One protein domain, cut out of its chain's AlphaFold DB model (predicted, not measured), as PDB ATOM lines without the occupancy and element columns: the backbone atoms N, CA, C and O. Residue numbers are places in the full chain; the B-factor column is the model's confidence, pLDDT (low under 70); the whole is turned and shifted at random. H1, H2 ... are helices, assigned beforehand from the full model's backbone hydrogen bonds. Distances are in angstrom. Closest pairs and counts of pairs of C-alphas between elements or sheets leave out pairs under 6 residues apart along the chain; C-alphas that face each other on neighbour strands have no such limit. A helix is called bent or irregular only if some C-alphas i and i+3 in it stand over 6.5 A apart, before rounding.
ATOM      1  N   ALA A  17     -26.583 -25.188  36.250       94.88
ATOM      2  CA  ALA A  17     -25.797 -25.476  35.055       94.88
ATOM      3  C   ALA A  17     -26.378 -26.686  34.311       94.88
ATOM      4  O   ALA A  17     -26.598 -26.610  33.105       94.88
ATOM      5  N   ASP A  18     -26.720 -27.744  35.045       95.25
ATOM      6  CA  ASP A  18     -27.426 -28.915  34.538       95.25
ATOM      7  C   ASP A  18     -28.803 -28.529  33.991       95.25
ATOM      8  O   ASP A  18     -29.182 -28.965  32.905       95.25
ATOM      9  N   PHE A  19     -29.540 -27.660  34.693       95.75
ATOM     10  CA  PHE A  19     -30.826 -27.156  34.210       95.75
ATOM     11  C   PHE A  19     -30.688 -26.453  32.854       95.75
ATOM     12  O   PHE A  19     -31.451 -26.756  31.942       95.75
ATOM     13  N   VAL A  20     -29.708 -25.555  32.695       94.75
ATOM     14  CA  VAL A  20     -29.481 -24.816  31.437       94.75
ATOM     15  C   VAL A  20     -29.237 -25.760  30.256       94.75
ATOM     16  O   VAL A  20     -29.711 -25.478  29.160       94.75
ATOM     17  N   LEU A  21     -28.572 -26.899  30.471       94.31
ATOM     18  CA  LEU A  21     -28.358 -27.903  29.421       94.31
ATOM     19  C   LEU A  21     -29.652 -28.599  28.974       94.31
ATOM     20  O   LEU A  21     -29.709 -29.101  27.857       94.31
ATOM     21  N   MET A  22     -30.683 -28.614  29.819       94.94
ATOM     22  CA  MET A  22     -31.991 -29.206  29.516       94.94
ATOM     23  C   MET A  22     -32.978 -28.205  28.906       94.94
ATOM     24  O   MET A  22     -34.047 -28.610  28.456       94.94
ATOM     25  N   VAL A  23     -32.676 -26.902  28.926       95.56
ATOM     26  CA  VAL A  23     -33.649 -25.859  28.561       95.56
ATOM     27  C   VAL A  23     -34.155 -26.006  27.129       95.56
ATOM     28  O   VAL A  23     -35.338 -25.779  26.911       95.56
ATOM     29  N   ASP A  24     -33.318 -26.438  26.186       91.50
ATOM     30  CA  ASP A  24     -33.736 -26.662  24.794       91.50
ATOM     31  C   ASP A  24     -34.870 -27.704  24.702       91.50
ATOM     32  O   ASP A  24     -35.948 -27.420  24.179       91.50
ATOM     33  N   ASP A  25     -34.699 -28.860  25.352       93.25
ATOM     34  CA  ASP A  25     -35.724 -29.911  25.428       93.25
ATOM     35  C   ASP A  25     -36.976 -29.452  26.206       93.25
ATOM     36  O   ASP A  25     -38.110 -29.844  25.910       93.25
ATOM     37  N   LEU A  26     -36.791 -28.622  27.238       94.94
ATOM     38  CA  LEU A  26     -37.889 -28.109  28.060       94.94
ATOM     39  C   LEU A  26     -38.740 -27.074  27.316       94.94
ATOM     40  O   LEU A  26     -39.961 -27.100  27.450       94.94
ATOM     41  N   VAL A  27     -38.120 -26.203  26.516       94.56
ATOM     42  CA  VAL A  27     -38.808 -25.219  25.662       94.56
ATOM     43  C   VAL A  27     -39.692 -25.906  24.616       94.56
ATOM     44  O   VAL A  27     -40.717 -25.356  24.205       94.56
ATOM     45  N   ASP A  28     -39.319 -27.117  24.204       88.69
ATOM     46  CA  ASP A  28     -40.021 -27.888  23.181       88.69
ATOM     47  C   ASP A  28     -41.074 -28.862  23.730       88.69
ATOM     48  O   ASP A  28     -41.860 -29.416  22.956       88.69
ATOM     49  N   SER A  29     -41.145 -29.034  25.052       93.00
ATOM     50  CA  SER A  29     -42.026 -30.004  25.706       93.00
ATOM     51  C   SER A  29     -43.199 -29.365  26.449       93.00
ATOM     52  O   SER A  29     -43.184 -28.201  26.843       93.00
ATOM     53  N   ASP A  30     -44.251 -30.158  26.661       91.81
ATOM     54  CA  ASP A  30     -45.403 -29.767  27.475       91.81
ATOM     55  C   ASP A  30     -44.994 -29.642  28.962       91.81
ATOM     56  O   ASP A  30     -44.522 -30.629  29.542       91.81
ATOM     57  N   PRO A  31     -45.230 -28.488  29.624       91.69
ATOM     58  CA  PRO A  31     -44.930 -28.300  31.043       91.69
ATOM     59  C   PRO A  31     -45.558 -29.335  31.987       91.69
ATOM     60  O   PRO A  31     -45.015 -29.620  33.062       91.69
ATOM     61  N   HIS A  32     -46.684 -29.946  31.606       91.38
ATOM     62  CA  HIS A  32     -47.311 -31.019  32.381       91.38
ATOM     63  C   HIS A  32     -46.489 -32.316  32.387       91.38
ATOM     64  O   HIS A  32     -46.624 -33.123  33.310       91.38
ATOM     65  N   GLN A  33     -45.605 -32.500  31.404       91.88
ATOM     66  CA  GLN A  33     -44.750 -33.678  31.260       91.88
ATOM     67  C   GLN A  33     -43.394 -33.528  31.957       91.88
ATOM     68  O   GLN A  33     -42.669 -34.514  32.096       91.88
ATOM     69  N   TRP A  34     -43.044 -32.333  32.441       94.06
ATOM     70  CA  TRP A  34     -41.759 -32.113  33.100       94.06
ATOM     71  C   TRP A  34     -41.589 -32.989  34.345       94.06
ATOM     72  O   TRP A  34     -42.522 -33.220  35.114       94.06
ATOM     73  N   GLY A  35     -40.372 -33.472  34.581       91.75
ATOM     74  CA  GLY A  35     -40.062 -34.264  35.769       91.75
ATOM     75  C   GLY A  35     -40.271 -33.480  37.072       91.75
ATOM     76  O   GLY A  35     -40.163 -32.251  37.118       91.75
ATOM     77  N   ALA A  36     -40.528 -34.190  38.174       91.56
ATOM     78  CA  ALA A  36     -40.716 -33.564  39.487       91.56
ATOM     79  C   ALA A  36     -39.482 -32.766  39.958       91.56
ATOM     80  O   ALA A  36     -39.642 -31.736  40.611       91.56
ATOM     81  N   ILE A  37     -38.277 -33.202  39.573       92.88
ATOM     82  CA  ILE A  37     -37.009 -32.514  39.855       92.88
ATOM     83  C   ILE A  37     -36.959 -31.142  39.163       92.88
ATOM     84  O   ILE A  37     -36.671 -30.144  39.818       92.88
ATOM     85  N   VAL A  38     -37.324 -31.069  37.877       94.50
ATOM     86  CA  VAL A  38     -37.383 -29.812  37.108       94.50
ATOM     87  C   VAL A  38     -38.428 -28.865  37.695       94.50
ATOM     88  O   VAL A  38     -38.129 -27.708  37.977       94.50
ATOM     89  N   ARG A  39     -39.642 -29.363  37.974       94.31
ATOM     90  CA  ARG A  39     -40.702 -28.551  38.602       94.31
ATOM     91  C   ARG A  39     -40.289 -27.998  39.963       94.31
ATOM     92  O   ARG A  39     -40.655 -26.876  40.304       94.31
ATOM     93  N   ARG A  40     -39.563 -28.789  40.757       93.00
ATOM     94  CA  ARG A  40     -39.010 -28.331  42.032       93.00
ATOM     95  C   ARG A  40     -37.957 -27.248  41.809       93.00
ATOM     96  O   ARG A  40     -38.072 -26.200  42.426       93.00
ATOM     97  N   HIS A  41     -36.999 -27.469  40.909       95.12
ATOM     98  CA  HIS A  41     -35.964 -26.484  40.591       95.12
ATOM     99  C   HIS A  41     -36.568 -25.140  40.167       95.12
ATOM    100  O   HIS A  41     -36.183 -24.109  40.698       95.12
ATOM    101  N   LEU A  42     -37.571 -25.144  39.284       95.44
ATOM    102  CA  LEU A  42     -38.244 -23.921  38.833       95.44
ATOM    103  C   LEU A  42     -38.964 -23.171  39.965       95.44
ATOM    104  O   LEU A  42     -38.921 -21.946  40.001       95.44
ATOM    105  N   ARG A  43     -39.585 -23.884  40.917       94.88
ATOM    106  CA  ARG A  43     -40.170 -23.248  42.113       94.88
ATOM    107  C   ARG A  43     -39.114 -22.659  43.044       94.88
ATOM    108  O   ARG A  43     -39.343 -21.600  43.621       94.88
ATOM    109  N   ASP A  44     -38.002 -23.366  43.216       95.19
ATOM    110  CA  ASP A  44     -36.974 -23.028  44.201       95.19
ATOM    111  C   ASP A  44     -35.942 -22.021  43.638       95.19
ATOM    112  O   ASP A  44     -35.236 -21.366  44.406       95.19
ATOM    113  N   CYS A  45     -35.867 -21.856  42.310       96.62
ATOM    114  CA  CYS A  45     -34.914 -20.998  41.601       96.62
ATOM    115  C   CYS A  45     -35.613 -20.084  40.565       96.62
ATOM    116  O   CYS A  45     -35.621 -20.381  39.365       96.62
ATOM    117  N   PRO A  46     -36.148 -18.922  40.994       95.88
ATOM    118  CA  PRO A  46     -36.794 -17.963  40.095       95.88
ATOM    119  C   PRO A  46     -35.943 -17.494  38.895       95.88
ATOM    120  O   PRO A  46     -36.506 -17.329  37.814       95.88
ATOM    121  N   PRO A  47     -34.607 -17.306  39.002       97.12
ATOM    122  CA  PRO A  47     -33.786 -16.951  37.841       97.12
ATOM    123  C   PRO A  47     -33.851 -17.973  36.697       97.12
ATOM    124  O   PRO A  47     -33.901 -17.581  35.534       97.12
ATOM    125  N   CYS A  48     -33.888 -19.270  37.009       97.38
ATOM    126  CA  CYS A  48     -33.980 -20.327  36.002       97.38
ATOM    127  C   CYS A  48     -35.371 -20.397  35.358       97.38
ATOM    128  O   CYS A  48     -35.470 -20.693  34.170       97.38
ATOM    129  N   GLN A  49     -36.428 -20.052  36.101       96.94
ATOM    130  CA  GLN A  49     -37.760 -19.870  35.524       96.94
ATOM    131  C   GLN A  49     -37.783 -18.715  34.520       96.94
ATOM    132  O   GLN A  49     -38.218 -18.910  33.389       96.94
ATOM    133  N   VAL A  50     -37.257 -17.547  34.898       97.69
ATOM    134  CA  VAL A  50     -37.175 -16.391  33.990       97.69
ATOM    135  C   VAL A  50     -36.353 -16.733  32.748       97.69
ATOM    136  O   VAL A  50     -36.733 -16.368  31.641       97.69
ATOM    137  N   TYR A  51     -35.247 -17.461  32.907       97.12
ATOM    138  CA  TYR A  51     -34.443 -17.904  31.770       97.12
ATOM    139  C   TYR A  51     -35.232 -18.823  30.823       97.12
ATOM    140  O   TYR A  51     -35.207 -18.617  29.612       97.12
ATOM    141  N   LEU A  52     -35.976 -19.797  31.355       97.06
ATOM    142  CA  LEU A  52     -36.814 -20.684  30.546       97.06
ATOM    143  C   LEU A  52     -37.912 -19.916  29.791       97.06
ATOM    144  O   LEU A  52     -38.118 -20.149  28.601       97.06
ATOM    145  N   GLU A  53     -38.573 -18.969  30.459       96.56
ATOM    146  CA  GLU A  53     -39.572 -18.084  29.846       96.56
ATOM    147  C   GLU A  53     -38.954 -17.249  28.712       96.56
ATOM    148  O   GLU A  53     -39.503 -17.195  27.613       96.56
ATOM    149  N   GLN A  54     -37.758 -16.688  28.921       97.12
ATOM    150  CA  GLN A  54     -37.035 -15.931  27.891       97.12
ATOM    151  C   GLN A  54     -36.683 -16.781  26.666       97.12
ATOM    152  O   GLN A  54     -36.782 -16.303  25.535       97.12
ATOM    153  N   MET A  55     -36.276 -18.035  26.867       97.06
ATOM    154  CA  MET A  55     -35.969 -18.943  25.759       97.06
ATOM    155  C   MET A  55     -37.230 -19.335  24.977       97.06
ATOM    156  O   MET A  55     -37.192 -19.398  23.746       97.06
ATOM    157  N   HIS A  56     -38.363 -19.513  25.660       94.50
ATOM    158  CA  HIS A  56     -39.658 -19.715  25.009       94.50
ATOM    159  C   HIS A  56     -40.084 -18.485  24.191       94.50
ATOM    160  O   HIS A  56     -40.450 -18.613  23.021       94.50
ATOM    161  N   ASP A  57     -39.982 -17.285  24.765       93.19
ATOM    162  CA  ASP A  57     -40.303 -16.037  24.069       93.19
ATOM    163  C   ASP A  57     -39.426 -15.846  22.830       93.19
ATOM    164  O   ASP A  57     -39.924 -15.513  21.752       93.19
ATOM    165  N   LEU A  58     -38.125 -16.128  22.947       92.75
ATOM    166  CA  LEU A  58     -37.207 -16.082  21.815       92.75
ATOM    167  C   LEU A  58     -37.641 -17.042  20.702       92.75
ATOM    168  O   LEU A  58     -37.660 -16.647  19.537       92.75
ATOM    169  N   ARG A  59     -38.032 -18.276  21.037       88.88
ATOM    170  CA  ARG A  59     -38.536 -19.248  20.056       88.88
ATOM    171  C   ARG A  59     -39.779 -18.735  19.336       88.88
ATOM    172  O   ARG A  59     -39.856 -18.861  18.116       88.88
ATOM    173  N   VAL A  60     -40.729 -18.140  20.057       88.94
ATOM    174  CA  VAL A  60     -41.935 -17.551  19.453       88.94
ATOM    175  C   VAL A  60     -41.566 -16.412  18.505       88.94
ATOM    176  O   VAL A  60     -42.034 -16.392  17.366       88.94
ATOM    177  N   LEU A  61     -40.692 -15.497  18.935       88.25
ATOM    178  CA  LEU A  61     -40.246 -14.365  18.120       88.25
ATOM    179  C   LEU A  61     -39.522 -14.825  16.848       88.25
ATOM    180  O   LEU A  61     -39.796 -14.313  15.764       88.25
ATOM    181  N   LEU A  62     -38.634 -15.816  16.962       84.44
ATOM    182  CA  LEU A  62     -37.966 -16.418  15.809       84.44
ATOM    183  C   LEU A  62     -38.973 -17.122  14.898       84.44
ATOM    184  O   LEU A  62     -38.938 -16.926  13.687       84.44
ATOM    185  N   GLY A  63     -39.910 -17.885  15.461       81.94
ATOM    186  CA  GLY A  63     -40.986 -18.527  14.710       81.94
ATOM    187  C   GLY A  63     -41.792 -17.527  13.884       81.94
ATOM    188  O   GLY A  63     -42.014 -17.761  12.704       81.94
ATOM    189  N   GLN A  64     -42.143 -16.373  14.454       81.81
ATOM    190  CA  GLN A  64     -42.845 -15.299  13.745       81.81
ATOM    191  C   GLN A  64     -41.993 -14.651  12.649       81.81
ATOM    192  O   GLN A  64     -42.493 -14.399  11.551       81.81
ATOM    193  N   ALA A  65     -40.714 -14.388  12.930       75.56
ATOM    194  CA  ALA A  65     -39.790 -13.828  11.948       75.56
ATOM    195  C   ALA A  65     -39.597 -14.771  10.747       75.56
ATOM    196  O   ALA A  65     -39.536 -14.306   9.611       75.56
ATOM    197  N   TYR A  66     -39.566 -16.086  10.984       64.31
ATOM    198  CA  TYR A  66     -39.381 -17.095   9.939       64.31
ATOM    199  C   TYR A  66     -40.680 -17.570   9.277       64.31
ATOM    200  O   TYR A  66     -40.654 -17.935   8.105       64.31
ATOM    201  N   ASP A  67     -41.831 -17.547   9.954       59.59
ATOM    202  CA  ASP A  67     -43.129 -17.829   9.321       59.59
ATOM    203  C   ASP A  67     -43.486 -16.759   8.275       59.59
ATOM    204  O   ASP A  67     -44.173 -17.067   7.303       59.59
ATOM    205  N   ALA A  68     -42.948 -15.540   8.402       58.00
ATOM    206  CA  ALA A  68     -43.002 -14.529   7.346       58.00
ATOM    207  C   ALA A  68     -42.157 -14.893   6.100       58.00
ATOM    208  O   ALA A  68     -42.437 -14.394   5.011       58.00
ATOM    209  N   GLU A  69     -41.156 -15.773   6.235       58.31
ATOM    210  CA  GLU A  69     -40.275 -16.238   5.150       58.31
ATOM    211  C   GLU A  69     -40.638 -17.627   4.595       58.31
ATOM    212  O   GLU A  69     -40.111 -18.029   3.550       58.31
ATOM    213  N   LYS A  70     -41.538 -18.387   5.236       65.94
ATOM    214  CA  LYS A  70     -41.932 -19.706   4.721       65.94
ATOM    215  C   LYS A  70     -42.718 -19.568   3.418       65.94
ATOM    216  O   LYS A  70     -43.678 -18.808   3.300       65.94
ATOM    217  N   LEU A  71     -42.331 -20.370   2.426       70.25
ATOM    218  CA  LEU A  71     -43.096 -20.518   1.194       70.25
ATOM    219  C   LEU A  71     -44.495 -21.035   1.542       70.25
ATOM    220  O   LEU A  71     -44.634 -22.114   2.114       70.25
ATOM    221  N   SER A  72     -45.523 -20.273   1.174       78.69
ATOM    222  CA  SER A  72     -46.903 -20.731   1.287       78.69
ATOM    223  C   SER A  72     -47.135 -21.965   0.407       78.69
ATOM    224  O   SER A  72     -46.451 -22.172  -0.603       78.69
ATOM    225  N   ASP A  73     -48.165 -22.749   0.726       78.00
ATOM    226  CA  ASP A  73     -48.610 -23.871  -0.113       78.00
ATOM    227  C   ASP A  73     -48.881 -23.443  -1.561       78.00
ATOM    228  O   ASP A  73     -48.736 -24.228  -2.497       78.00
ATOM    229  N   GLU A  74     -49.277 -22.187  -1.767       83.00
ATOM    230  CA  GLU A  74     -49.453 -21.609  -3.094       83.00
ATOM    231  C   GLU A  74     -48.127 -21.401  -3.825       83.00
ATOM    232  O   GLU A  74     -48.021 -21.784  -4.993       83.00
ATOM    233  N   HIS A  75     -47.100 -20.887  -3.143       84.44
ATOM    234  CA  HIS A  75     -45.760 -20.776  -3.716       84.44
ATOM    235  C   HIS A  75     -45.207 -22.154  -4.102       84.44
ATOM    236  O   HIS A  75     -44.713 -22.329  -5.218       84.44
ATOM    237  N   VAL A  76     -45.367 -23.160  -3.236       87.75
ATOM    238  CA  VAL A  76     -44.927 -24.539  -3.513       87.75
ATOM    239  C   VAL A  76     -45.678 -25.129  -4.710       87.75
ATOM    240  O   VAL A  76     -45.068 -25.670  -5.634       87.75
ATOM    241  N   ARG A  77     -47.008 -24.982  -4.752       92.25
ATOM    242  CA  ARG A  77     -47.845 -25.495  -5.849       92.25
ATOM    243  C   ARG A  77     -47.525 -24.829  -7.186       92.25
ATOM    244  O   ARG A  77     -47.529 -25.503  -8.218       92.25
ATOM    245  N   SER A  78     -47.231 -23.531  -7.172       86.19
ATOM    246  CA  SER A  78     -46.842 -22.766  -8.359       86.19
ATOM    247  C   SER A  78     -45.528 -23.289  -8.949       86.19
ATOM    248  O   SER A  78     -45.468 -23.621 -10.135       86.19
ATOM    249  N   VAL A  79     -44.510 -23.499  -8.105       91.12
ATOM    250  CA  VAL A  79     -43.224 -24.083  -8.521       91.12
ATOM    251  C   VAL A  79     -43.405 -25.492  -9.092       91.12
ATOM    252  O   VAL A  79     -42.900 -25.786 -10.176       91.12
ATOM    253  N   LEU A  80     -44.169 -26.358  -8.419       93.69
ATOM    254  CA  LEU A  80     -44.433 -27.719  -8.907       93.69
ATOM    255  C   LEU A  80     -45.157 -27.722 -10.262       93.69
ATOM    256  O   LEU A  80     -44.850 -28.536 -11.133       93.69
ATOM    257  N   THR A  81     -46.086 -26.787 -10.464       93.19
ATOM    258  CA  THR A  81     -46.799 -26.622 -11.737       93.19
ATOM    259  C   THR A  81     -45.849 -26.179 -12.851       93.19
ATOM    260  O   THR A  81     -45.877 -26.756 -13.939       93.19
ATOM    261  N   ALA A  82     -44.965 -25.214 -12.576       92.44
ATOM    262  CA  ALA A  82     -43.963 -24.751 -13.534       92.44
ATOM    263  C   ALA A  82     -42.993 -25.873 -13.943       92.44
ATOM    264  O   ALA A  82     -42.730 -26.060 -15.131       92.44
ATOM    265  N   ILE A  83     -42.525 -26.684 -12.987       92.62
ATOM    266  CA  ILE A  83     -41.665 -27.846 -13.265       92.62
ATOM    267  C   ILE A  83     -42.389 -28.867 -14.154       92.62
ATOM    268  O   ILE A  83     -41.798 -29.382 -15.106       92.62
ATOM    269  N   HIS A  84     -43.666 -29.162 -13.881       91.81
ATOM    270  CA  HIS A  84     -44.455 -30.063 -14.727       91.81
ATOM    271  C   HIS A  84     -44.631 -29.533 -16.154       91.81
ATOM    272  O   HIS A  84     -44.521 -30.317 -17.098       91.81
ATOM    273  N   ALA A  85     -44.866 -28.229 -16.325       89.56
ATOM    274  CA  ALA A  85     -44.977 -27.606 -17.643       89.56
ATOM    275  C   ALA A  85     -43.660 -27.712 -18.429       89.56
ATOM    276  O   ALA A  85     -43.653 -28.227 -19.542       89.56
ATOM    277  N   ILE A  86     -42.530 -27.364 -17.804       90.19
ATOM    278  CA  ILE A  86     -41.201 -27.474 -18.424       90.19
ATOM    279  C   ILE A  86     -40.901 -28.923 -18.835       90.19
ATOM    280  O   ILE A  86     -40.447 -29.174 -19.947       90.19
ATOM    281  N   ARG A  87     -41.193 -29.908 -17.973       86.00
ATOM    282  CA  ARG A  87     -41.014 -31.333 -18.307       86.00
ATOM    283  C   ARG A  87     -41.893 -31.785 -19.471       86.00
ATOM    284  O   ARG A  87     -41.466 -32.636 -20.245       86.00
ATOM    285  N   LYS A  88     -43.108 -31.249 -19.583       84.31
ATOM    286  CA  LYS A  88     -44.022 -31.537 -20.694       84.31
ATOM    287  C   LYS A  88     -43.512 -30.939 -22.007       84.31
ATOM    288  O   LYS A  88     -43.623 -31.593 -23.039       84.31
ATOM    289  N   ASP A  89     -42.919 -29.752 -21.953       78.12
ATOM    290  CA  ASP A  89     -42.398 -29.049 -23.130       78.12
ATOM    291  C   ASP A  89     -41.043 -29.608 -23.605       78.12
ATOM    292  O   ASP A  89     -40.761 -29.600 -24.801       78.12
ATOM    293  N   LEU A  90     -40.231 -30.154 -22.691       70.88
ATOM    294  CA  LEU A  90     -38.962 -30.838 -22.990       70.88
ATOM    295  C   LEU A  90     -39.126 -32.317 -23.387       70.88
ATOM    296  O   LEU A  90     -38.167 -32.937 -23.834       70.88
ATOM    297  N   GLY A  91     -40.314 -32.898 -23.207       61.00
ATOM    298  CA  GLY A  91     -40.645 -34.278 -23.586       61.00
ATOM    299  C   GLY A  91     -41.144 -34.438 -25.026       61.00
ATOM    300  O   GLY A  91     -41.903 -35.371 -25.290       61.00
TER     301      GLY A  91
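Overview. This is residues 17 to 91 of the 92 residues of an uncharacterized protein of Amycolatopsis alkalitolerans (UniProt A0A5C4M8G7). What shape is this? H1, H2 and the first part of H3 make a small compact head, and residues 60 to 91, with H4, stick out as a long arm. What builds it? The printed part has 75 residues with four helices, H1 to H4 in order: all helix, extended, radius of gyration of the C-alphas 21.5 A, spans 68 by 21 by 21 A.

Along the chain. Where does it begin? H1, residues 17 to 28, starts at C-alpha 17 (-25.797, -25.476, 35.055) and spans 18.7 A; it is irregular, C-alphas 21 and 24 being 7.2 A apart. What follows? H2 is residues 36 to 44, 12.1 A; H3 residues 46 to 67, 31.4 A; H4 residues 73 to 90, 25.8 A, ending at C-alpha 90 (-38.962, -30.838, -22.990).

Arrangement. What touches H3? H1 touches its residues 48 to 56 alone, closest C-alphas Val 27 and His 56, 5.6 A, at a steep tilt of 38 degrees, the same way. H2 and H3 touch only at the corner, closest C-alphas Leu 42 and Gln 49, 5.3 A. What of the rest? H1 and H2 are close but not clearly touching; H4 is apart from H1, H2 and H3. Are the backbones whole? Every O i to N i+4 pair is within hydrogen-bond range in H2, H3 and H4; in H1, 6 of 8 are.

Size, cuts and confidence. How large is it? The C-alphas farthest apart, Asp 44 and Gly 91, are 68.8 A apart. Any cut or weak place? The printed part has no cut and no long link; pLDDT is under 70 at residues 66 to 70 and 91.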